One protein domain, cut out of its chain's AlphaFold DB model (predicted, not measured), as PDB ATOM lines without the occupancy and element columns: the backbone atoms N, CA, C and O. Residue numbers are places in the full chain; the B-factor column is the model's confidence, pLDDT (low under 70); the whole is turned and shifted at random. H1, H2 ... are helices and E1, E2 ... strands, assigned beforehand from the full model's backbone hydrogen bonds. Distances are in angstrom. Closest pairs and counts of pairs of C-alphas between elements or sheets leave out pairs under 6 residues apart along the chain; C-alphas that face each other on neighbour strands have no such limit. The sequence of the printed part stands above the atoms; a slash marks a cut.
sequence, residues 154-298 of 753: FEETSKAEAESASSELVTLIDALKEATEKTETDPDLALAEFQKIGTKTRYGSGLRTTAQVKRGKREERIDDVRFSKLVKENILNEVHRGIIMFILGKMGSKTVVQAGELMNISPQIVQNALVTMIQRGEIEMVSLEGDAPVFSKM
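What this domain is: This is residues 154 to 298 of the 753 residues of the protein "4Fe-4S dicluster domain-containing protein" of Thorarchaeota archaeon (strain OWC) (UniProt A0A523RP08). Four helices, H1 to H4, form an up-and-down bundle, each running against the one before it, and the two long ones, H1 and H4, make the length. On the later part of H4 packs a small head of H5, H6 and the strand hairpin E1 and E2. The printed part has 145 residues, with six named helices followed by two named strands, an antiparallel sheet in the order E1 - E2; the class is mostly helix. The whole is compact, with a radius of gyration of the C-alphas of 15.8 A, yet elongated in outline, 50 by 29 by 23 A.

Where its parts are: Find C-alpha 154 at (-24.452, 62.837, -46.631); from there H1 runs over residues 154 to 182, 41.0 A, with a kink of 34 degrees near residue 166. Next come H2, residues 187 to 201, 20.7 A, and H3, residues 204 to 218, 21.0 A. Look for C-alpha 224 at (-35.625, 30.536, -10.223), where H4 begins; it runs to residue 250, 36.8 A. H5 is residues 256 to 263, 10.5 A, and H6 residues 267 to 279, 18.3 A. E1 holds residues 283 to 289, 16.9 A, and E2 residues 292 to 297, 16.6 A, ending at C-alpha 297, (-20.047, 50.852, -34.821).

How they stand to each other: Start at the hub, H4, which touches the five other helices. It touches H2 at a shallow tilt of 16 degrees, the same way, closest at the C-alphas of Thr 201 and Phe 246, 5.5 A. It touches H3 at 17 degrees, shallow and opposite ways, closest at the C-alphas of Gly 206 and Glu 238, 5.0 A. H1 and H2, a helical hairpin, touch with residues 172 to 182 of H1 alone; H1 and H3 are apart. With residues 237 to 244 alone, H4 touches H6, about perpendicular at 84 degrees, the C-alphas of Arg 241 and Ala 273 being closest at 5.9 A. H4 and H5 only just touch, with 3 pairs of C-alphas within 8 A, closest at Ile 244 and Ala 259, 7.1 A. In the hairpin E1 and E2, find N 286 and O 294, 3.0 A, within hydrogen-bond range. Residues 254 to 255 pair antiparallel with residues 294 to 295 of E2. In H2, H3, H5 and H6 every O i to N i+4 pair is within hydrogen-bond range; in H1 23 of 25 are, in H4 21 of 23.

The domain as a whole: The C-alphas farthest apart are those of Glu 156 and Glu 220, 52.0 A. The printed part has no cut, and its links between named elements are tight. Mean pLDDT of the printed part is 90.1; look for values under 70 at residues 286, 288 to 289, 292 to 293 and 298.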
ATOM      1  N   PHE A 154     -24.445  64.025 -47.490       89.38
ATOM      2  CA  PHE A 154     -24.452  62.837 -46.631       89.38
ATOM      3  C   PHE A 154     -24.607  63.188 -45.155       89.38
ATOM      4  O   PHE A 154     -25.364  62.521 -44.450       89.38
ATOM      5  N   GLU A 155     -23.948  64.246 -44.685       87.81
ATOM      6  CA  GLU A 155     -24.104  64.744 -43.317       87.81
ATOM      7  C   GLU A 155     -25.535  65.227 -43.052       87.81
ATOM      8  O   GLU A 155     -26.110  64.898 -42.012       87.81
ATOM      9  N   GLU A 156     -26.149  65.942 -43.997       89.25
ATOM     10  CA  GLU A 156     -27.550  66.370 -43.902       89.25
ATOM     11  C   GLU A 156     -28.516  65.180 -43.871       89.25
ATOM     12  O   GLU A 156     -29.427  65.140 -43.039       89.25
ATOM     13  N   THR A 157     -28.287  64.178 -44.722       86.69
ATOM     14  CA  THR A 157     -29.094  62.949 -44.755       86.69
ATOM     15  C   THR A 157     -28.953  62.170 -43.448       86.69
ATOM     16  O   THR A 157     -29.954  61.806 -42.830       86.69
ATOM     17  N   SER A 158     -27.720  61.983 -42.968       83.75
ATOM     18  CA  SER A 158     -27.430  61.314 -41.697       83.75
ATOM     19  C   SER A 158     -28.067  62.047 -40.513       83.75
ATOM     20  O   SER A 158     -28.634  61.419 -39.616       83.75
ATOM     21  N   LYS A 159     -28.063  63.384 -40.529       86.81
ATOM     22  CA  LYS A 159     -28.727  64.205 -39.514       86.81
ATOM     23  C   LYS A 159     -30.248  64.028 -39.534       86.81
ATOM     24  O   LYS A 159     -30.840  63.855 -38.471       86.81
ATOM     25  N   ALA A 160     -30.874  64.012 -40.711       86.69
ATOM     26  CA  ALA A 160     -32.312  63.763 -40.843       86.69
ATOM     27  C   ALA A 160     -32.702  62.350 -40.358       86.69
ATOM     28  O   ALA A 160     -33.710  62.178 -39.668       86.69
ATOM     29  N   GLU A 161     -31.881  61.337 -40.656       84.50
ATOM     30  CA  GLU A 161     -32.069  59.981 -40.129       84.50
ATOM     31  C   GLU A 161     -31.928  59.928 -38.602       84.50
ATOM     32  O   GLU A 161     -32.750  59.294 -37.932       84.50
ATOM     33  N   ALA A 162     -30.939  60.631 -38.040       85.38
ATOM     34  CA  ALA A 162     -30.735  60.726 -36.599       85.38
ATOM     35  C   ALA A 162     -31.921  61.402 -35.889       85.38
ATOM     36  O   ALA A 162     -32.344  60.946 -34.822       85.38
ATOM     37  N   GLU A 163     -32.497  62.449 -36.489       88.00
ATOM     38  CA  GLU A 163     -33.703  63.119 -35.986       88.00
ATOM     39  C   GLU A 163     -34.913  62.169 -35.980       88.00
ATOM     40  O   GLU A 163     -35.613  62.063 -34.969       88.00
ATOM     41  N   SER A 164     -35.114  61.398 -37.055       87.19
ATOM     42  CA  SER A 164     -36.160  60.366 -37.110       87.19
ATOM     43  C   SER A 164     -35.946  59.282 -36.043       87.19
ATOM     44  O   SER A 164     -36.880  58.915 -35.320       87.19
ATOM     45  N   ALA A 165     -34.708  58.799 -35.895       89.75
ATOM     46  CA  ALA A 165     -34.333  57.757 -34.940       89.75
ATOM     47  C   ALA A 165     -34.457  58.203 -33.474       89.75
ATOM     48  O   ALA A 165     -34.678  57.366 -32.597       89.75
ATOM     49  N   SER A 166     -34.373  59.507 -33.192       90.94
ATOM     50  CA  SER A 166     -34.540  60.043 -31.838       90.94
ATOM     51  C   SER A 166     -35.918  59.718 -31.255       90.94
ATOM     52  O   SER A 166     -36.024  59.430 -30.063       90.94
ATOM     53  N   SER A 167     -36.975  59.734 -32.074       90.81
ATOM     54  CA  SER A 167     -38.328  59.388 -31.616       90.81
ATOM     55  C   SER A 167     -38.441  57.908 -31.236       90.81
ATOM     56  O   SER A 167     -38.993  57.567 -30.188       90.81
ATOM     57  N   GLU A 168     -37.840  57.022 -32.033       93.00
ATOM     58  CA  GLU A 168     -37.780  55.588 -31.752       93.00
ATOM     59  C   GLU A 168     -36.956  55.297 -30.496       93.00
ATOM     60  O   GLU A 168     -37.377  54.485 -29.666       93.00
ATOM     61  N   LEU A 169     -35.830  55.993 -30.316       95.00
ATOM     62  CA  LEU A 169     -34.970  55.850 -29.145       95.00
ATOM     63  C   LEU A 169     -35.721  56.156 -27.845       95.00
ATOM     64  O   LEU A 169     -35.615  55.381 -26.895       95.00
ATOM     65  N   VAL A 170     -36.533  57.219 -27.811       94.94
ATOM     66  CA  VAL A 170     -37.375  57.536 -26.645       94.94
ATOM     67  C   VAL A 170     -38.289  56.354 -26.309       94.94
ATOM     68  O   VAL A 170     -38.314  55.904 -25.165       94.94
ATOM     69  N   THR A 171     -38.944  55.753 -27.311       94.62
ATOM     70  CA  THR A 171     -39.800  54.575 -27.073       94.62
ATOM     71  C   THR A 171     -39.027  53.350 -26.576       94.62
ATOM     72  O   THR A 171     -39.576  52.537 -25.831       94.62
ATOM     73  N   LEU A 172     -37.762  53.185 -26.985       95.56
ATOM     74  CA  LEU A 172     -36.897  52.100 -26.512       95.56
ATOM     75  C   LEU A 172     -36.486  52.307 -25.055       95.56
ATOM     76  O   LEU A 172     -36.467  51.344 -24.291       95.56
ATOM     77  N   ILE A 173     -36.182  53.547 -24.671       96.12
ATOM     78  CA  ILE A 173     -35.784  53.904 -23.307       96.12
ATOM     79  C   ILE A 173     -36.961  53.768 -22.345       96.12
ATOM     80  O   ILE A 173     -36.791  53.223 -21.256       96.12
ATOM     81  N   ASP A 174     -38.157  54.200 -22.745       95.25
ATOM     82  CA  ASP A 174     -39.356  54.044 -21.920       95.25
ATOM     83  C   ASP A 174     -39.696  52.561 -21.713       95.25
ATOM     84  O   ASP A 174     -39.920  52.126 -20.581       95.25
ATOM     85  N   ALA A 175     -39.614  51.751 -22.776       95.00
ATOM     86  CA  ALA A 175     -39.776  50.302 -22.675       95.00
ATOM     87  C   ALA A 175     -38.696  49.652 -21.791       95.00
ATOM     88  O   ALA A 175     -38.991  48.725 -21.036       95.00
ATOM     89  N   LEU A 176     -37.447  50.130 -21.858       96.12
ATOM     90  CA  LEU A 176     -36.357  49.653 -21.005       96.12
ATOM     91  C   LEU A 176     -36.630  49.956 -19.529       96.12
ATOM     92  O   LEU A 176     -36.432  49.074 -18.691       96.12
ATOM     93  N   LYS A 177     -37.088  51.169 -19.201       95.50
ATOM     94  CA  LYS A 177     -37.428  51.560 -17.825       95.50
ATOM     95  C   LYS A 177     -38.528  50.662 -17.262       95.50
ATOM     96  O   LYS A 177     -38.327  50.049 -16.216       95.50
ATOM     97  N   GLU A 178     -39.619  50.487 -18.008       94.44
ATOM     98  CA  GLU A 178     -40.735  49.620 -17.609       94.44
ATOM     99  C   GLU A 178     -40.293  48.153 -17.435       94.44
ATOM    100  O   GLU A 178     -40.667  47.485 -16.469       94.44
ATOM    101  N   ALA A 179     -39.468  47.635 -18.350       95.19
ATOM    102  CA  ALA A 179     -38.937  46.275 -18.259       95.19
ATOM    103  C   ALA A 179     -37.993  46.094 -17.060       95.19
ATOM    104  O   ALA A 179     -38.011  45.047 -16.414       95.19
ATOM    105  N   THR A 180     -37.196  47.116 -16.737       95.06
ATOM    106  CA  THR A 180     -36.245  47.087 -15.617       95.06
ATOM    107  C   THR A 180     -36.973  47.024 -14.274       95.06
ATOM    108  O   THR A 180     -36.595  46.216 -13.428       95.06
ATOM    109  N   GLU A 181     -38.059  47.778 -14.091       94.38
ATOM    110  CA  GLU A 181     -38.893  47.718 -12.875       94.38
ATOM    111  C   GLU A 181     -39.505  46.324 -12.650       94.38
ATOM    112  O   GLU A 181     -39.617  45.849 -11.516       94.38
ATOM    113  N   LYS A 182     -39.836  45.621 -13.739       94.31
ATOM    114  CA  LYS A 182     -40.378  44.257 -13.693       94.31
ATOM    115  C   LYS A 182     -39.339  43.204 -13.307       94.31
ATOM    116  O   LYS A 182     -39.729  42.145 -12.836       94.31
ATOM    117  N   THR A 183     -38.034  43.470 -13.433       93.94
ATOM    118  CA  THR A 183     -36.993  42.461 -13.135       93.94
ATOM    119  C   THR A 183     -37.004  41.962 -11.688       93.94
ATOM    120  O   THR A 183     -36.592  40.833 -11.439       93.94
ATOM    121  N   GLU A 184     -37.496  42.772 -10.745       90.69
ATOM    122  CA  GLU A 184     -37.606  42.404  -9.325       90.69
ATOM    123  C   GLU A 184     -38.914  41.675  -8.990       90.69
ATOM    124  O   GLU A 184     -38.976  40.933  -8.012       90.69
ATOM    125  N   THR A 185     -39.976  41.912  -9.766       93.94
ATOM    126  CA  THR A 185     -41.345  41.475  -9.440       93.94
ATOM    127  C   THR A 185     -41.827  40.322 -10.316       93.94
ATOM    128  O   THR A 185     -42.442  39.392  -9.805       93.94
ATOM    129  N   ASP A 186     -41.519  40.361 -11.613       96.69
ATOM    130  CA  ASP A 186     -41.867  39.350 -12.611       96.69
ATOM    131  C   ASP A 186     -40.738  39.222 -13.663       96.69
ATOM    132  O   ASP A 186     -40.767  39.867 -14.723       96.69
ATOM    133  N   PRO A 187     -39.708  38.400 -13.378       95.31
ATOM    134  CA  PRO A 187     -38.569  38.200 -14.272       95.31
ATOM    135  C   PRO A 187     -38.943  37.599 -15.636       95.31
ATOM    136  O   PRO A 187     -38.250  37.852 -16.623       95.31
ATOM    137  N   ASP A 188     -40.030  36.824 -15.721       96.06
ATOM    138  CA  ASP A 188     -40.515  36.246 -16.978       96.06
ATOM    139  C   ASP A 188     -41.090  37.328 -17.898       96.06
ATOM    140  O   ASP A 188     -40.754  37.386 -19.089       96.06
ATOM    141  N   LEU A 189     -41.909  38.226 -17.342       96.25
ATOM    142  CA  LEU A 189     -42.438  39.373 -18.075       96.25
ATOM    143  C   LEU A 189     -41.315  40.337 -18.480       96.25
ATOM    144  O   LEU A 189     -41.282  40.784 -19.629       96.25
ATOM    145  N   ALA A 190     -40.357  40.605 -17.586       96.62
ATOM    146  CA  ALA A 190     -39.190  41.433 -17.892       96.62
ATOM    147  C   ALA A 190     -38.364  40.855 -19.056       96.62
ATOM    148  O   ALA A 190     -38.018  41.575 -19.993       96.62
ATOM    149  N   LEU A 191     -38.111  39.540 -19.055       96.69
ATOM    150  CA  LEU A 191     -37.398  38.860 -20.138       96.69
ATOM    151  C   LEU A 191     -38.134  38.977 -21.483       96.69
ATOM    152  O   LEU A 191     -37.495  39.149 -22.524       96.69
ATOM    153  N   ALA A 192     -39.467  38.893 -21.477       95.88
ATOM    154  CA  ALA A 192     -40.277  39.065 -22.680       95.88
ATOM    155  C   ALA A 192     -40.202  40.500 -23.231       95.88
ATOM    156  O   ALA A 192     -40.067  40.675 -24.444       95.88
ATOM    157  N   GLU A 193     -40.234  41.519 -22.368       96.31
ATOM    158  CA  GLU A 193     -40.070  42.918 -22.785       96.31
ATOM    159  C   GLU A 193     -38.649  43.197 -23.302       96.31
ATOM    160  O   GLU A 193     -38.485  43.773 -24.380       96.31
ATOM    161  N   PHE A 194     -37.613  42.686 -22.630       97.06
ATOM    162  CA  PHE A 194     -36.234  42.760 -23.125       97.06
ATOM    163  C   PHE A 194     -36.070  42.101 -24.498       97.06
ATOM    164  O   PHE A 194     -35.356  42.627 -25.355       97.06
ATOM    165  N   GLN A 195     -36.769  40.990 -24.761       95.50
ATOM    166  CA  GLN A 195     -36.787  40.373 -26.086       95.50
ATOM    167  C   GLN A 195     -37.358  41.325 -27.151       95.50
ATOM    168  O   GLN A 195     -36.778  41.434 -28.233       95.50
ATOM    169  N   LYS A 196     -38.451  42.044 -26.855       95.69
ATOM    170  CA  LYS A 196     -39.045  43.025 -27.782       95.69
ATOM    171  C   LYS A 196     -38.084  44.178 -28.072       95.69
ATOM    172  O   LYS A 196     -37.906  44.542 -29.237       95.69
ATOM    173  N   ILE A 197     -37.406  44.706 -27.051       95.25
ATOM    174  CA  ILE A 197     -36.373  45.745 -27.223       95.25
ATOM    175  C   ILE A 197     -35.224  45.214 -28.093       95.25
ATOM    176  O   ILE A 197     -34.799  45.875 -29.042       95.25
ATOM    177  N   GLY A 198     -34.782  43.977 -27.849       90.50
ATOM    178  CA  GLY A 198     -33.777  43.294 -28.669       90.50
ATOM    179  C   GLY A 198     -34.178  43.169 -30.144       90.50
ATOM    180  O   GLY A 198     -33.345  43.351 -31.028       90.50
ATOM    181  N   THR A 199     -35.459  42.911 -30.437       91.75
ATOM    182  CA  THR A 199     -35.937  42.837 -31.831       91.75
ATOM    183  C   THR A 199     -35.945  44.196 -32.522       91.75
ATOM    184  O   THR A 199     -35.550  44.280 -33.683       91.75
ATOM    185  N   LYS A 200     -36.326  45.267 -31.812       92.38
ATOM    186  CA  LYS A 200     -36.322  46.634 -32.355       92.38
ATOM    187  C   LYS A 200     -34.904  47.143 -32.623       92.38
ATOM    188  O   LYS A 200     -34.644  47.700 -33.681       92.38
ATOM    189  N   THR A 201     -33.976  46.875 -31.706       91.31
ATOM    190  CA  THR A 201     -32.550  47.228 -31.858       91.31
ATOM    191  C   THR A 201     -31.807  46.330 -32.853       91.31
ATOM    192  O   THR A 201     -30.680  46.637 -33.234       91.31
ATOM    193  N   ARG A 202     -32.418  45.213 -33.284       89.25
ATOM    194  CA  ARG A 202     -31.823  44.186 -34.162       89.25
ATOM    195  C   ARG A 202     -30.488  43.631 -33.642       89.25
ATOM    196  O   ARG A 202     -29.666  43.141 -34.415       89.25
ATOM    197  N   TYR A 203     -30.268  43.664 -32.328       92.06
ATOM    198  CA  TYR A 203     -29.016  43.214 -31.724       92.06
ATOM    199  C   TYR A 203     -29.003  41.688 -31.541       92.06
ATOM    200  O   TYR A 203     -29.540  41.134 -30.577       92.06
ATOM    201  N   GLY A 204     -28.387  40.987 -32.499       89.31
ATOM    202  CA  GLY A 204     -28.419  39.523 -32.594       89.31
ATOM    203  C   GLY A 204     -27.830  38.787 -31.385       89.31
ATOM    204  O   GLY A 204     -28.378  37.764 -30.968       89.31
ATOM    205  N   SER A 205     -26.753  39.306 -30.786       90.00
ATOM    206  CA  SER A 205     -26.145  38.719 -29.582       90.00
ATOM    207  C   SER A 205     -27.115  38.730 -28.400       90.00
ATOM    208  O   SER A 205     -27.323  37.685 -27.782       90.00
ATOM    209  N   GLY A 206     -27.801  39.851 -28.159       90.75
ATOM    210  CA  GLY A 206     -28.830  39.945 -27.122       90.75
ATOM    211  C   GLY A 206     -30.001  38.989 -27.358       90.75
ATOM    212  O   GLY A 206     -30.404  38.272 -26.443       90.75
ATOM    213  N   LEU A 207     -30.496  38.884 -28.596       93.12
ATOM    214  CA  LEU A 207     -31.588  37.963 -28.942       93.12
ATOM    215  C   LEU A 207     -31.226  36.490 -28.702       93.12
ATOM    216  O   LEU A 207     -32.042  35.735 -28.163       93.12
ATOM    217  N   ARG A 208     -30.002  36.077 -29.058       93.88
ATOM    218  CA  ARG A 208     -29.509  34.715 -28.795       93.88
ATOM    219  C   ARG A 208     -29.425  34.431 -27.299       93.88
ATOM    220  O   ARG A 208     -29.904  33.384 -26.862       93.88
ATOM    221  N   THR A 209     -28.869  35.356 -26.521       94.19
ATOM    222  CA  THR A 209     -28.734  35.201 -25.066       94.19
ATOM    223  C   THR A 209     -30.105  35.102 -24.394       94.19
ATOM    224  O   THR A 209     -30.344  34.181 -23.612       94.19
ATOM    225  N   THR A 210     -31.056  35.955 -24.779       94.25
ATOM    226  CA  THR A 210     -32.448  35.891 -24.310       94.25
ATOM    227  C   THR A 210     -33.108  34.548 -24.638       94.25
ATOM    228  O   THR A 210     -33.738  33.935 -23.774       94.25
ATOM    229  N   ALA A 211     -32.919  34.027 -25.858       94.12
ATOM    230  CA  ALA A 211     -33.454  32.724 -26.255       94.12
ATOM    231  C   ALA A 211     -32.844  31.562 -25.448       94.12
ATOM    232  O   ALA A 211     -33.557  30.628 -25.073       94.12
ATOM    233  N   GLN A 212     -31.541  31.621 -25.149       95.81
ATOM    234  CA  GLN A 212     -30.854  30.620 -24.333       95.81
ATOM    235  C   GLN A 212     -31.351  30.618 -22.885       95.81
ATOM    236  O   GLN A 212     -31.644  29.546 -22.356       95.81
ATOM    237  N   VAL A 213     -31.504  31.794 -22.266       95.94
ATOM    238  CA  VAL A 213     -32.026  31.919 -20.894       95.94
ATOM    239  C   VAL A 213     -33.467  31.407 -20.818       95.94
ATOM    240  O   VAL A 213     -33.773  30.564 -19.975       95.94
ATOM    241  N   LYS A 214     -34.327  31.800 -21.769       95.44
ATOM    242  CA  LYS A 214     -35.713  31.314 -21.866       95.44
ATOM    243  C   LYS A 214     -35.791  29.793 -22.031       95.44
ATOM    244  O   LYS A 214     -36.606  29.132 -21.389       95.44
ATOM    245  N   ARG A 215     -34.931  29.217 -22.878       94.62
ATOM    246  CA  ARG A 215     -34.849  27.763 -23.089       94.62
ATOM    247  C   ARG A 215     -34.355  27.034 -21.840       94.62
ATOM    248  O   ARG A 215     -34.933  26.015 -21.485       94.62
ATOM    249  N   GLY A 216     -33.317  27.555 -21.187       96.12
ATOM    250  CA  GLY A 216     -32.767  26.986 -19.957       96.12
ATOM    251  C   GLY A 216     -33.788  26.963 -18.822       96.12
ATOM    252  O   GLY A 216     -33.874  25.962 -18.118       96.12
ATOM    253  N   LYS A 217     -34.609  28.014 -18.709       96.06
ATOM    254  CA  LYS A 217     -35.721  28.073 -17.756       96.06
ATOM    255  C   LYS A 217     -36.824  27.061 -18.077       96.06
ATOM    256  O   LYS A 217     -37.214  26.295 -17.206       96.06
ATOM    257  N   ARG A 218     -37.282  27.008 -19.334       95.44
ATOM    258  CA  ARG A 218     -38.331  26.071 -19.792       95.44
ATOM    259  C   ARG A 218     -37.941  24.599 -19.632       95.44
ATOM    260  O   ARG A 218     -38.800  23.760 -19.416       95.44
ATOM    261  N   GLU A 219     -36.661  24.286 -19.805       95.94
ATOM    262  CA  GLU A 219     -36.119  22.930 -19.659       95.94
ATOM    263  C   GLU A 219     -35.654  22.631 -18.223       95.94
ATOM    264  O   GLU A 219     -34.964  21.638 -18.015       95.94
ATOM    265  N   GLU A 220     -35.970  23.502 -17.255       95.19
ATOM    266  CA  GLU A 220     -35.623  23.359 -15.830       95.19
ATOM    267  C   GLU A 220     -34.113  23.173 -15.563       95.19
ATOM    268  O   GLU A 220     -33.691  22.682 -14.519       95.19
ATOM    269  N   ARG A 221     -33.260  23.616 -16.498       95.62
ATOM    270  CA  ARG A 221     -31.791  23.589 -16.365       95.62
ATOM    271  C   ARG A 221     -31.250  24.730 -15.500       95.62
ATOM    272  O   ARG A 221     -30.071  24.730 -15.153       95.62
ATOM    273  N   ILE A 222     -32.086  25.730 -15.217       96.19
ATOM    274  CA  ILE A 222     -31.767  26.931 -14.443       96.19
ATOM    275  C   ILE A 222     -32.870  27.108 -13.394       96.19
ATOM    276  O   ILE A 222     -34.047  27.182 -13.750       96.19
ATOM    277  N   ASP A 223     -32.491  27.184 -12.119       96.44
ATOM    278  CA  ASP A 223     -33.411  27.462 -11.014       96.44
ATOM    279  C   ASP A 223     -33.919  28.920 -11.024       96.44
ATOM    280  O   ASP A 223     -33.348  29.786 -11.690       96.44
ATOM    281  N   ASP A 224     -35.000  29.202 -10.287       95.19
ATOM    282  CA  ASP A 224     -35.625  30.536 -10.223       95.19
ATOM    283  C   ASP A 224     -34.666  31.636  -9.757       95.19
ATOM    284  O   ASP A 224     -34.655  32.728 -10.319       95.19
ATOM    285  N   VAL A 225     -33.815  31.349  -8.767       96.12
ATOM    286  CA  VAL A 225     -32.888  32.339  -8.199       96.12
ATOM    287  C   VAL A 225     -31.847  32.739  -9.243       96.12
ATOM    288  O   VAL A 225     -31.578  33.925  -9.463       96.12
ATOM    289  N   ARG A 226     -31.277  31.746  -9.930       95.69
ATOM    290  CA  ARG A 226     -30.313  31.958 -11.006       95.69
ATOM    291  C   ARG A 226     -30.961  32.606 -12.226       95.69
ATOM    292  O   ARG A 226     -30.317  33.441 -12.858       95.69
ATOM    293  N   PHE A 227     -32.204  32.258 -12.551       97.12
ATOM    294  CA  PHE A 227     -32.960  32.882 -13.636       97.12
ATOM    295  C   PHE A 227     -33.158  34.379 -13.386       97.12
ATOM    296  O   PHE A 227     -32.730  35.180 -14.217       97.12
ATOM    297  N   SER A 228     -33.679  34.766 -12.217       95.44
ATOM    298  CA  SER A 228     -33.867  36.176 -11.851       95.44
ATOM    299  C   SER A 228     -32.560  36.964 -11.913       95.44
ATOM    300  O   SER A 228     -32.518  38.059 -12.476       95.44
ATOM    301  N   LYS A 229     -31.456  36.382 -11.421       96.62
ATOM    302  CA  LYS A 229     -30.130  37.009 -11.510       96.62
ATOM    303  C   LYS A 229     -29.685  37.227 -12.961       96.62
ATOM    304  O   LYS A 229     -29.217  38.310 -13.299       96.62
ATOM    305  N   LEU A 230     -29.844  36.222 -13.827       96.38
ATOM    306  CA  LEU A 230     -29.475  36.328 -15.244       96.38
ATOM    307  C   LEU A 230     -30.303  37.385 -15.979       96.38
ATOM    308  O   LEU A 230     -29.752  38.106 -16.808       96.38
ATOM    309  N   VAL A 231     -31.599  37.498 -15.683       96.12
ATOM    310  CA  VAL A 231     -32.464  38.530 -16.274       96.12
ATOM    311  C   VAL A 231     -32.027  39.926 -15.818       96.12
ATOM    312  O   VAL A 231     -31.823  40.806 -16.654       96.12
ATOM    313  N   LYS A 232     -31.817  40.110 -14.510       95.06
ATOM    314  CA  LYS A 232     -31.475  41.403 -13.904       95.06
ATOM    315  C   LYS A 232     -30.082  41.913 -14.281       95.06
ATOM    316  O   LYS A 232     -29.910  43.109 -14.487       95.06
ATOM    317  N   GLU A 233     -29.087  41.032 -14.368       94.06
ATOM    318  CA  GLU A 233     -27.697  41.425 -14.635       94.06
ATOM    319  C   GLU A 233     -27.318  41.213 -16.107       94.06
ATOM    320  O   GLU A 233     -26.939  42.151 -16.809       94.06
ATOM    321  N   ASN A 234     -27.409  39.977 -16.604       94.69
ATOM    322  CA  ASN A 234     -26.861  39.622 -17.914       94.69
ATOM    323  C   ASN A 234     -27.731  40.139 -19.062       94.69
ATOM    324  O   ASN A 234     -27.200  40.753 -19.986       94.69
ATOM    325  N   ILE A 235     -29.047  39.901 -19.021       96.44
ATOM    326  CA  ILE A 235     -29.948  40.327 -20.101       96.44
ATOM    327  C   ILE A 235     -30.027  41.847 -20.164       96.44
ATOM    328  O   ILE A 235     -29.889  42.402 -21.252       96.44
ATOM    329  N   LEU A 236     -30.154  42.523 -19.020       95.31
ATOM    330  CA  LEU A 236     -30.152  43.985 -18.966       95.31
ATOM    331  C   LEU A 236     -28.892  44.584 -19.616       95.31
ATOM    332  O   LEU A 236     -28.989  45.510 -20.419       95.31
ATOM    333  N   ASN A 237     -27.714  44.007 -19.353       95.12
ATOM    334  CA  ASN A 237     -26.473  44.434 -20.000       95.12
ATOM    335  C   ASN A 237     -26.481  44.213 -21.522       95.12
ATOM    336  O   ASN A 237     -26.030  45.088 -22.259       95.12
ATOM    337  N   GLU A 238     -27.002  43.087 -22.021       96.19
ATOM    338  CA  GLU A 238     -27.139  42.874 -23.471       96.19
ATOM    339  C   GLU A 238     -28.147  43.846 -24.110       96.19
ATOM    340  O   GLU A 238     -27.960  44.263 -25.252       96.19
ATOM    341  N   VAL A 239     -29.193  44.252 -23.383       96.00
ATOM    342  CA  VAL A 239     -30.157  45.257 -23.856       96.00
ATOM    343  C   VAL A 239     -29.520  46.645 -23.925       96.00
ATOM    344  O   VAL A 239     -29.692  47.327 -24.934       96.00
ATOM    345  N   HIS A 240     -28.722  47.039 -22.925       96.19
ATOM    346  CA  HIS A 240     -27.939  48.278 -22.992       96.19
ATOM    347  C   HIS A 240     -27.026  48.300 -24.222       96.19
ATOM    348  O   HIS A 240     -27.026  49.285 -24.955       96.19
ATOM    349  N   ARG A 241     -26.314  47.199 -24.510       95.62
ATOM    350  CA  ARG A 241     -25.502  47.083 -25.736       95.62
ATOM    351  C   ARG A 241     -26.343  47.214 -27.000       95.62
ATOM    352  O   ARG A 241     -25.935  47.905 -27.924       95.62
ATOM    353  N   GLY A 242     -27.526  46.600 -27.036       95.31
ATOM    354  CA  GLY A 242     -28.440  46.725 -28.171       95.31
ATOM    355  C   GLY A 242     -28.877  48.168 -28.432       95.31
ATOM    356  O   GLY A 242     -28.894  48.601 -29.580       95.31
ATOM    357  N   ILE A 243     -29.171  48.936 -27.382       96.12
ATOM    358  CA  ILE A 243     -29.529  50.357 -27.513       96.12
ATOM    359  C   ILE A 243     -28.314  51.197 -27.923       96.12
ATOM    360  O   ILE A 243     -28.446  52.050 -28.794       96.12
ATOM    361  N   ILE A 244     -27.124  50.923 -27.383       95.12
ATOM    362  CA  ILE A 244     -25.883  51.580 -27.827       95.12
ATOM    363  C   ILE A 244     -25.641  51.308 -29.316       95.12
ATOM    364  O   ILE A 244     -25.373  52.238 -30.067       95.12
ATOM    365  N   MET A 245     -25.804  50.065 -29.776       92.75
ATOM    366  CA  MET A 245     -25.695  49.722 -31.199       92.75
ATOM    367  C   MET A 245     -26.737  50.434 -32.059       92.75
ATOM    368  O   MET A 245     -26.436  50.805 -33.191       92.75
ATOM    369  N   PHE A 246     -27.952  50.622 -31.541       93.25
ATOM    370  CA  PHE A 246     -28.979  51.406 -32.218       93.25
ATOM    371  C   PHE A 246     -28.545  52.870 -32.356       93.25
ATOM    372  O   PHE A 246     -28.583  53.400 -33.461       93.25
ATOM    373  N   ILE A 247     -28.062  53.492 -31.274       92.56
ATOM    374  CA  ILE A 247     -27.552  54.871 -31.287       92.56
ATOM    375  C   ILE A 247     -26.403  55.001 -32.288       92.56
ATOM    376  O   ILE A 247     -26.484  55.817 -33.198       92.56
ATOM    377  N   LEU A 248     -25.374  54.159 -32.181       90.12
ATOM    378  CA  LEU A 248     -24.209  54.223 -33.066       90.12
ATOM    379  C   LEU A 248     -24.559  53.915 -34.526       90.12
ATOM    380  O   LEU A 248     -23.938  54.448 -35.436       90.12
ATOM    381  N   GLY A 249     -25.558  53.060 -34.763       87.50
ATOM    382  CA  GLY A 249     -25.983  52.673 -36.106       87.50
ATOM    383  C   GLY A 249     -26.977  53.622 -36.776       87.50
ATOM    384  O   GLY A 249     -27.107  53.565 -37.993       87.50
ATOM    385  N   LYS A 250     -27.718  54.439 -36.016       87.19
ATOM    386  CA  LYS A 250     -28.777  55.322 -36.543       87.19
ATOM    387  C   LYS A 250     -28.562  56.805 -36.278       87.19
ATOM    388  O   LYS A 250     -29.136  57.628 -36.972       87.19
ATOM    389  N   MET A 251     -27.764  57.141 -35.274       87.44
ATOM    390  CA  MET A 251     -27.481  58.517 -34.859       87.44
ATOM    391  C   MET A 251     -25.989  58.859 -34.995       87.44
ATOM    392  O   MET A 251     -25.555  59.922 -34.539       87.44
ATOM    393  N   GLY A 252     -25.212  57.957 -35.602       85.56
ATOM    394  CA  GLY A 252     -23.782  58.093 -35.849       85.56
ATOM    395  C   GLY A 252     -22.915  57.953 -34.600       85.56
ATOM    396  O   GLY A 252     -23.378  57.604 -33.511       85.56
ATOM    397  N   SER A 253     -21.634  58.259 -34.772       86.88
ATOM    398  CA  SER A 253     -20.611  58.166 -33.731       86.88
ATOM    399  C   SER A 253     -20.943  59.040 -32.508       86.88
ATOM    400  O   SER A 253     -21.503  60.135 -32.650       86.88
ATOM    401  N   LYS A 254     -20.646  58.551 -31.295       89.81
ATOM    402  CA  LYS A 254     -20.948  59.235 -30.020       89.81
ATOM    403  C   LYS A 254     -19.868  58.994 -28.968       89.81
ATOM    404  O   LYS A 254     -19.244  57.934 -28.928       89.81
ATOM    405  N   THR A 255     -19.696  59.955 -28.066       88.81
ATOM    406  CA  THR A 255     -18.906  59.772 -26.840       88.81
ATOM    407  C   THR A 255     -19.700  59.012 -25.772       88.81
ATOM    408  O   THR A 255     -20.927  58.892 -25.839       88.81
ATOM    409  N   VAL A 256     -19.008  58.525 -24.733       87.00
ATOM    410  CA  VAL A 256     -19.649  57.872 -23.569       87.00
ATOM    411  C   VAL A 256     -20.702  58.779 -22.924       87.00
ATOM    412  O   VAL A 256     -21.767  58.309 -22.528       87.00
ATOM    413  N   VAL A 257     -20.401  60.077 -22.821       89.94
ATOM    414  CA  VAL A 257     -21.273  61.065 -22.174       89.94
ATOM    415  C   VAL A 257     -22.525  61.289 -23.013       89.94
ATOM    416  O   VAL A 257     -23.626  61.125 -22.499       89.94
ATOM    417  N   GLN A 258     -22.363  61.541 -24.316       91.00
ATOM    418  CA  GLN A 258     -23.484  61.741 -25.238       91.00
ATOM    419  C   GLN A 258     -24.404  60.509 -25.289       91.00
ATOM    420  O   GLN A 258     -25.623  60.638 -25.242       91.00
ATOM    421  N   ALA A 259     -23.839  59.297 -25.345       91.62
ATOM    422  CA  ALA A 259     -24.631  58.068 -25.312       91.62
ATOM    423  C   ALA A 259     -25.364  57.884 -23.967       91.62
ATOM    424  O   ALA A 259     -26.513  57.444 -23.952       91.62
ATOM    425  N   GLY A 260     -24.738  58.257 -22.844       91.81
ATOM    426  CA  GLY A 260     -25.367  58.236 -21.518       91.81
ATOM    427  C   GLY A 260     -26.535  59.209 -21.389       91.81
ATOM    428  O   GLY A 260     -27.590  58.827 -20.882       91.81
ATOM    429  N   GLU A 261     -26.378  60.429 -21.905       94.25
ATOM    430  CA  GLU A 261     -27.442  61.435 -21.973       94.25
ATOM    431  C   GLU A 261     -28.611  60.949 -22.831       94.25
ATOM    432  O   GLU A 261     -29.755  60.962 -22.375       94.25
ATOM    433  N   LEU A 262     -28.317  60.432 -24.030       93.94
ATOM    434  CA  LEU A 262     -29.321  59.889 -24.943       93.94
ATOM    435  C   LEU A 262     -30.102  58.734 -24.318       93.94
ATOM    436  O   LEU A 262     -31.313  58.683 -24.474       93.94
ATOM    437  N   MET A 263     -29.435  57.830 -23.597       95.12
ATOM    438  CA  MET A 263     -30.062  56.679 -22.936       95.12
ATOM    439  C   MET A 263     -30.690  57.005 -21.571       95.12
ATOM    440  O   MET A 263     -31.372  56.153 -20.997       95.12
ATOM    441  N   ASN A 264     -30.458  58.206 -21.031       95.00
ATOM    442  CA  ASN A 264     -30.828  58.607 -19.674       95.00
ATOM    443  C   ASN A 264     -30.316  57.621 -18.593       95.00
ATOM    444  O   ASN A 264     -31.055  57.231 -17.683       95.00
ATOM    445  N   ILE A 265     -29.047  57.207 -18.708       94.38
ATOM    446  CA  ILE A 265     -28.338  56.341 -17.747       94.38
ATOM    447  C   ILE A 265     -26.942  56.891 -17.430       94.38
ATOM    448  O   ILE A 265     -26.399  57.722 -18.153       94.38
ATOM    449  N   SER A 266     -26.327  56.414 -16.344       95.00
ATOM    450  CA  SER A 266     -25.000  56.902 -15.951       95.00
ATOM    451  C   SER A 266     -23.921  56.569 -17.002       95.00
ATOM    452  O   SER A 266     -23.902  55.433 -17.496       95.00
ATOM    453  N   PRO A 267     -22.959  57.479 -17.263       90.88
ATOM    454  CA  PRO A 267     -21.830  57.217 -18.159       90.88
ATOM    455  C   PRO A 267     -21.028  55.963 -17.791       90.88
ATOM    456  O   PRO A 267     -20.510  55.292 -18.674       90.88
ATOM    457  N   GLN A 268     -20.976  55.583 -16.509       88.31
ATOM    458  CA  GLN A 268     -20.279  54.374 -16.059       88.31
ATOM    459  C   GLN A 268     -20.894  53.085 -16.629       88.31
ATOM    460  O   GLN A 268     -20.171  52.159 -16.997       88.31
ATOM    461  N   ILE A 269     -22.228  53.010 -16.713       90.00
ATOM    462  CA  ILE A 269     -22.926  51.844 -17.282       90.00
ATOM    463  C   ILE A 269     -22.643  51.761 -18.783       90.00
ATOM    464  O   ILE A 269     -22.321  50.684 -19.287       90.00
ATOM    465  N   VAL A 270     -22.692  52.904 -19.474       91.56
ATOM    466  CA  VAL A 270     -22.347  53.001 -20.897       91.56
ATOM    467  C   VAL A 270     -20.896  52.590 -21.122       91.56
ATOM    468  O   VAL A 270     -20.632  51.746 -21.970       91.56
ATOM    469  N   GLN A 271     -19.958  53.097 -20.321       88.31
ATOM    470  CA  GLN A 271     -18.541  52.751 -20.413       88.31
ATOM    471  C   GLN A 271     -18.311  51.247 -20.242       88.31
ATOM    472  O   GLN A 271     -17.601  50.641 -21.042       88.31
ATOM    473  N   ASN A 272     -18.939  50.622 -19.242       86.88
ATOM    474  CA  ASN A 272     -18.829  49.180 -19.023       86.88
ATOM    475  C   ASN A 272     -19.365  48.385 -20.227       86.88
ATOM    476  O   ASN A 272     -18.741  47.411 -20.655       86.88
ATOM    477  N   ALA A 273     -20.494  48.812 -20.800       91.50
ATOM    478  CA  ALA A 273     -21.043  48.203 -22.005       91.50
ATOM    479  C   ALA A 273     -20.086  48.370 -23.199       91.50
ATOM    480  O   ALA A 273     -19.721  47.366 -23.812       91.50
ATOM    481  N   LEU A 274     -19.587  49.581 -23.458       86.38
ATOM    482  CA  LEU A 274     -18.649  49.873 -24.545       86.38
ATOM    483  C   LEU A 274     -17.356  49.052 -24.432       86.38
ATOM    484  O   LEU A 274     -16.960  48.418 -25.403       86.38
ATOM    485  N   VAL A 275     -16.736  48.960 -23.248       82.00
ATOM    486  CA  VAL A 275     -15.517  48.147 -23.037       82.00
ATOM    487  C   VAL A 275     -15.748  46.694 -23.445       82.00
ATOM    488  O   VAL A 275     -14.941  46.102 -24.161       82.00
ATOM    489  N   THR A 276     -16.876  46.117 -23.034       84.81
ATOM    490  CA  THR A 276     -17.204  44.738 -23.413       84.81
ATOM    491  C   THR A 276     -17.557  44.584 -24.894       84.81
ATOM    492  O   THR A 276     -17.310  43.524 -25.459       84.81
ATOM    493  N   MET A 277     -18.105  45.617 -25.535       87.94
ATOM    494  CA  MET A 277     -18.389  45.619 -26.974       87.94
ATOM    495  C   MET A 277     -17.102  45.728 -27.802       87.94
ATOM    496  O   MET A 277     -16.974  45.028 -28.801       87.94
ATOM    497  N   ILE A 278     -16.111  46.506 -27.350       77.50
ATOM    498  CA  ILE A 278     -14.769  46.569 -27.957       77.50
ATOM    499  C   ILE A 278     -14.092  45.198 -27.880       77.50
ATOM    500  O   ILE A 278     -13.587  44.699 -28.878       77.50
ATOM    501  N   GLN A 279     -14.138  44.539 -26.715       75.31
ATOM    502  CA  GLN A 279     -13.590  43.184 -26.545       75.31
ATOM    503  C   GLN A 279     -14.254  42.144 -27.460       75.31
ATOM    504  O   GLN A 279     -13.635  41.135 -27.789       75.31
ATOM    505  N   ARG A 280     -15.511  42.377 -27.855       80.12
ATOM    506  CA  ARG A 280     -16.265  41.534 -28.792       80.12
ATOM    507  C   ARG A 280     -16.081  41.933 -30.260       80.12
ATOM    508  O   ARG A 280     -16.626  41.248 -31.118       80.12
ATOM    509  N   GLY A 281     -15.353  43.015 -30.546       78.69
ATOM    510  CA  GLY A 281     -15.210  43.556 -31.898       78.69
ATOM    511  C   GLY A 281     -16.521  44.095 -32.481       78.69
ATOM    512  O   GLY A 281     -16.756  43.988 -33.675       78.69
ATOM    513  N   GLU A 282     -17.428  44.614 -31.650       82.56
ATOM    514  CA  GLU A 282     -18.719  45.152 -32.117       82.56
ATOM    515  C   GLU A 282     -18.641  46.660 -32.421       82.56
ATOM    516  O   GLU A 282     -19.426  47.187 -33.213       82.56
ATOM    517  N   ILE A 283     -17.699  47.357 -31.783       84.12
ATOM    518  CA  ILE A 283     -17.479  48.804 -31.892       84.12
ATOM    519  C   ILE A 283     -15.984  49.113 -31.863       84.12
ATOM    520  O   ILE A 283     -15.192  48.325 -31.338       84.12
ATOM    521  N   GLU A 284     -15.616  50.289 -32.354       79.62
ATOM    522  CA  GLU A 284     -14.248  50.798 -32.312       79.62
ATOM    523  C   GLU A 284     -14.202  52.273 -31.897       79.62
ATOM    524  O   GLU A 284     -15.204  52.990 -31.929       79.62
ATOM    525  N   MET A 285     -13.024  52.715 -31.459       76.69
ATOM    526  CA  MET A 285     -12.750  54.123 -31.180       76.69
ATOM    527  C   MET A 285     -12.213  54.763 -32.459       76.69
ATOM    528  O   MET A 285     -11.156  54.355 -32.938       76.69
ATOM    529  N   VAL A 286     -12.936  55.746 -32.998       69.00
ATOM    530  CA  VAL A 286     -12.630  56.340 -34.312       69.00
ATOM    531  C   VAL A 286     -11.864  57.654 -34.177       69.00
ATOM    532  O   VAL A 286     -10.972  57.926 -34.976       69.00
ATOM    533  N   SER A 287     -12.166  58.460 -33.156       72.50
ATOM    534  CA  SER A 287     -11.533  59.768 -32.949       72.50
ATOM    535  C   SER A 287     -11.593  60.228 -31.486       72.50
ATOM    536  O   SER A 287     -12.085  59.511 -30.605       72.50
ATOM    537  N   LEU A 288     -11.059  61.425 -31.225       66.88
ATOM    538  CA  LEU A 288     -11.178  62.145 -29.958       66.88
ATOM    539  C   LEU A 288     -11.940  63.455 -30.201       66.88
ATOM    540  O   LEU A 288     -11.585  64.219 -31.095       66.88
ATOM    541  N   GLU A 289     -12.964  63.725 -29.396       66.88
ATOM    542  CA  GLU A 289     -13.651  65.019 -29.335       66.88
ATOM    543  C   GLU A 289     -13.168  65.734 -28.063       66.88
ATOM    544  O   GLU A 289     -13.630  65.458 -26.951       66.88
ATOM    545  N   GLY A 290     -12.146  66.585 -28.205       76.81
ATOM    546  CA  GLY A 290     -11.369  67.080 -27.062       76.81
ATOM    547  C   GLY A 290     -10.585  65.939 -26.399       76.81
ATOM    548  O   GLY A 290      -9.827  65.247 -27.071       76.81
ATOM    549  N   ASP A 291     -10.803  65.716 -25.099       70.94
ATOM    550  CA  ASP A 291     -10.211  64.595 -24.344       70.94
ATOM    551  C   ASP A 291     -11.121  63.347 -24.299       70.94
ATOM    552  O   ASP A 291     -10.783  62.339 -23.669       70.94
ATOM    553  N   ALA A 292     -12.304  63.397 -24.926       66.75
ATOM    554  CA  ALA A 292     -13.288  62.323 -24.862       66.75
ATOM    555  C   ALA A 292     -13.195  61.390 -26.086       66.75
ATOM    556  O   ALA A 292     -13.277  61.860 -27.221       66.75
ATOM    557  N   PRO A 293     -13.087  60.061 -25.894       69.12
ATOM    558  CA  PRO A 293     -13.091  59.117 -27.004       69.12
ATOM    559  C   PRO A 293     -14.467  59.033 -27.666       69.12
ATOM    560  O   PRO A 293     -15.495  58.888 -26.992       69.12
ATOM    561  N   VAL A 294     -14.461  59.087 -28.997       73.81
ATOM    562  CA  VAL A 294     -15.635  58.930 -29.855       73.81
ATOM    563  C   VAL A 294     -15.686  57.492 -30.355       73.81
ATOM    564  O   VAL A 294     -14.731  56.986 -30.951       73.81
ATOM    565  N   PHE A 295     -16.815  56.830 -30.115       80.12
ATOM    566  CA  PHE A 295     -17.044  55.454 -30.530       80.12
ATOM    567  C   PHE A 295     -17.952  55.416 -31.748       80.12
ATOM    568  O   PHE A 295     -18.930  56.161 -31.824       80.12
ATOM    569  N   SER A 296     -17.642  54.503 -32.662       79.00
ATOM    570  CA  SER A 296     -18.501  54.151 -33.785       79.00
ATOM    571  C   SER A 296     -18.753  52.651 -33.799       79.00
ATOM    572  O   SER A 296     -18.044  51.859 -33.170       79.00
ATOM    573  N   LYS A 297     -19.794  52.255 -34.524       78.81
ATOM    574  CA  LYS A 297     -20.047  50.852 -34.821       78.81
ATOM    575  C   LYS A 297     -18.888  50.310 -35.657       78.81
ATOM    576  O   LYS A 297     -18.525  50.928 -36.651       78.81
ATOM    577  N   MET A 298     -18.360  49.138 -35.295       59.00
ATOM    578  CA  MET A 298     -17.365  48.476 -36.133       59.00
ATOM    579  C   MET A 298     -18.064  48.067 -37.429       59.00
ATOM    580  O   MET A 298     -19.020  47.281 -37.424       59.00
TER     581      MET A 298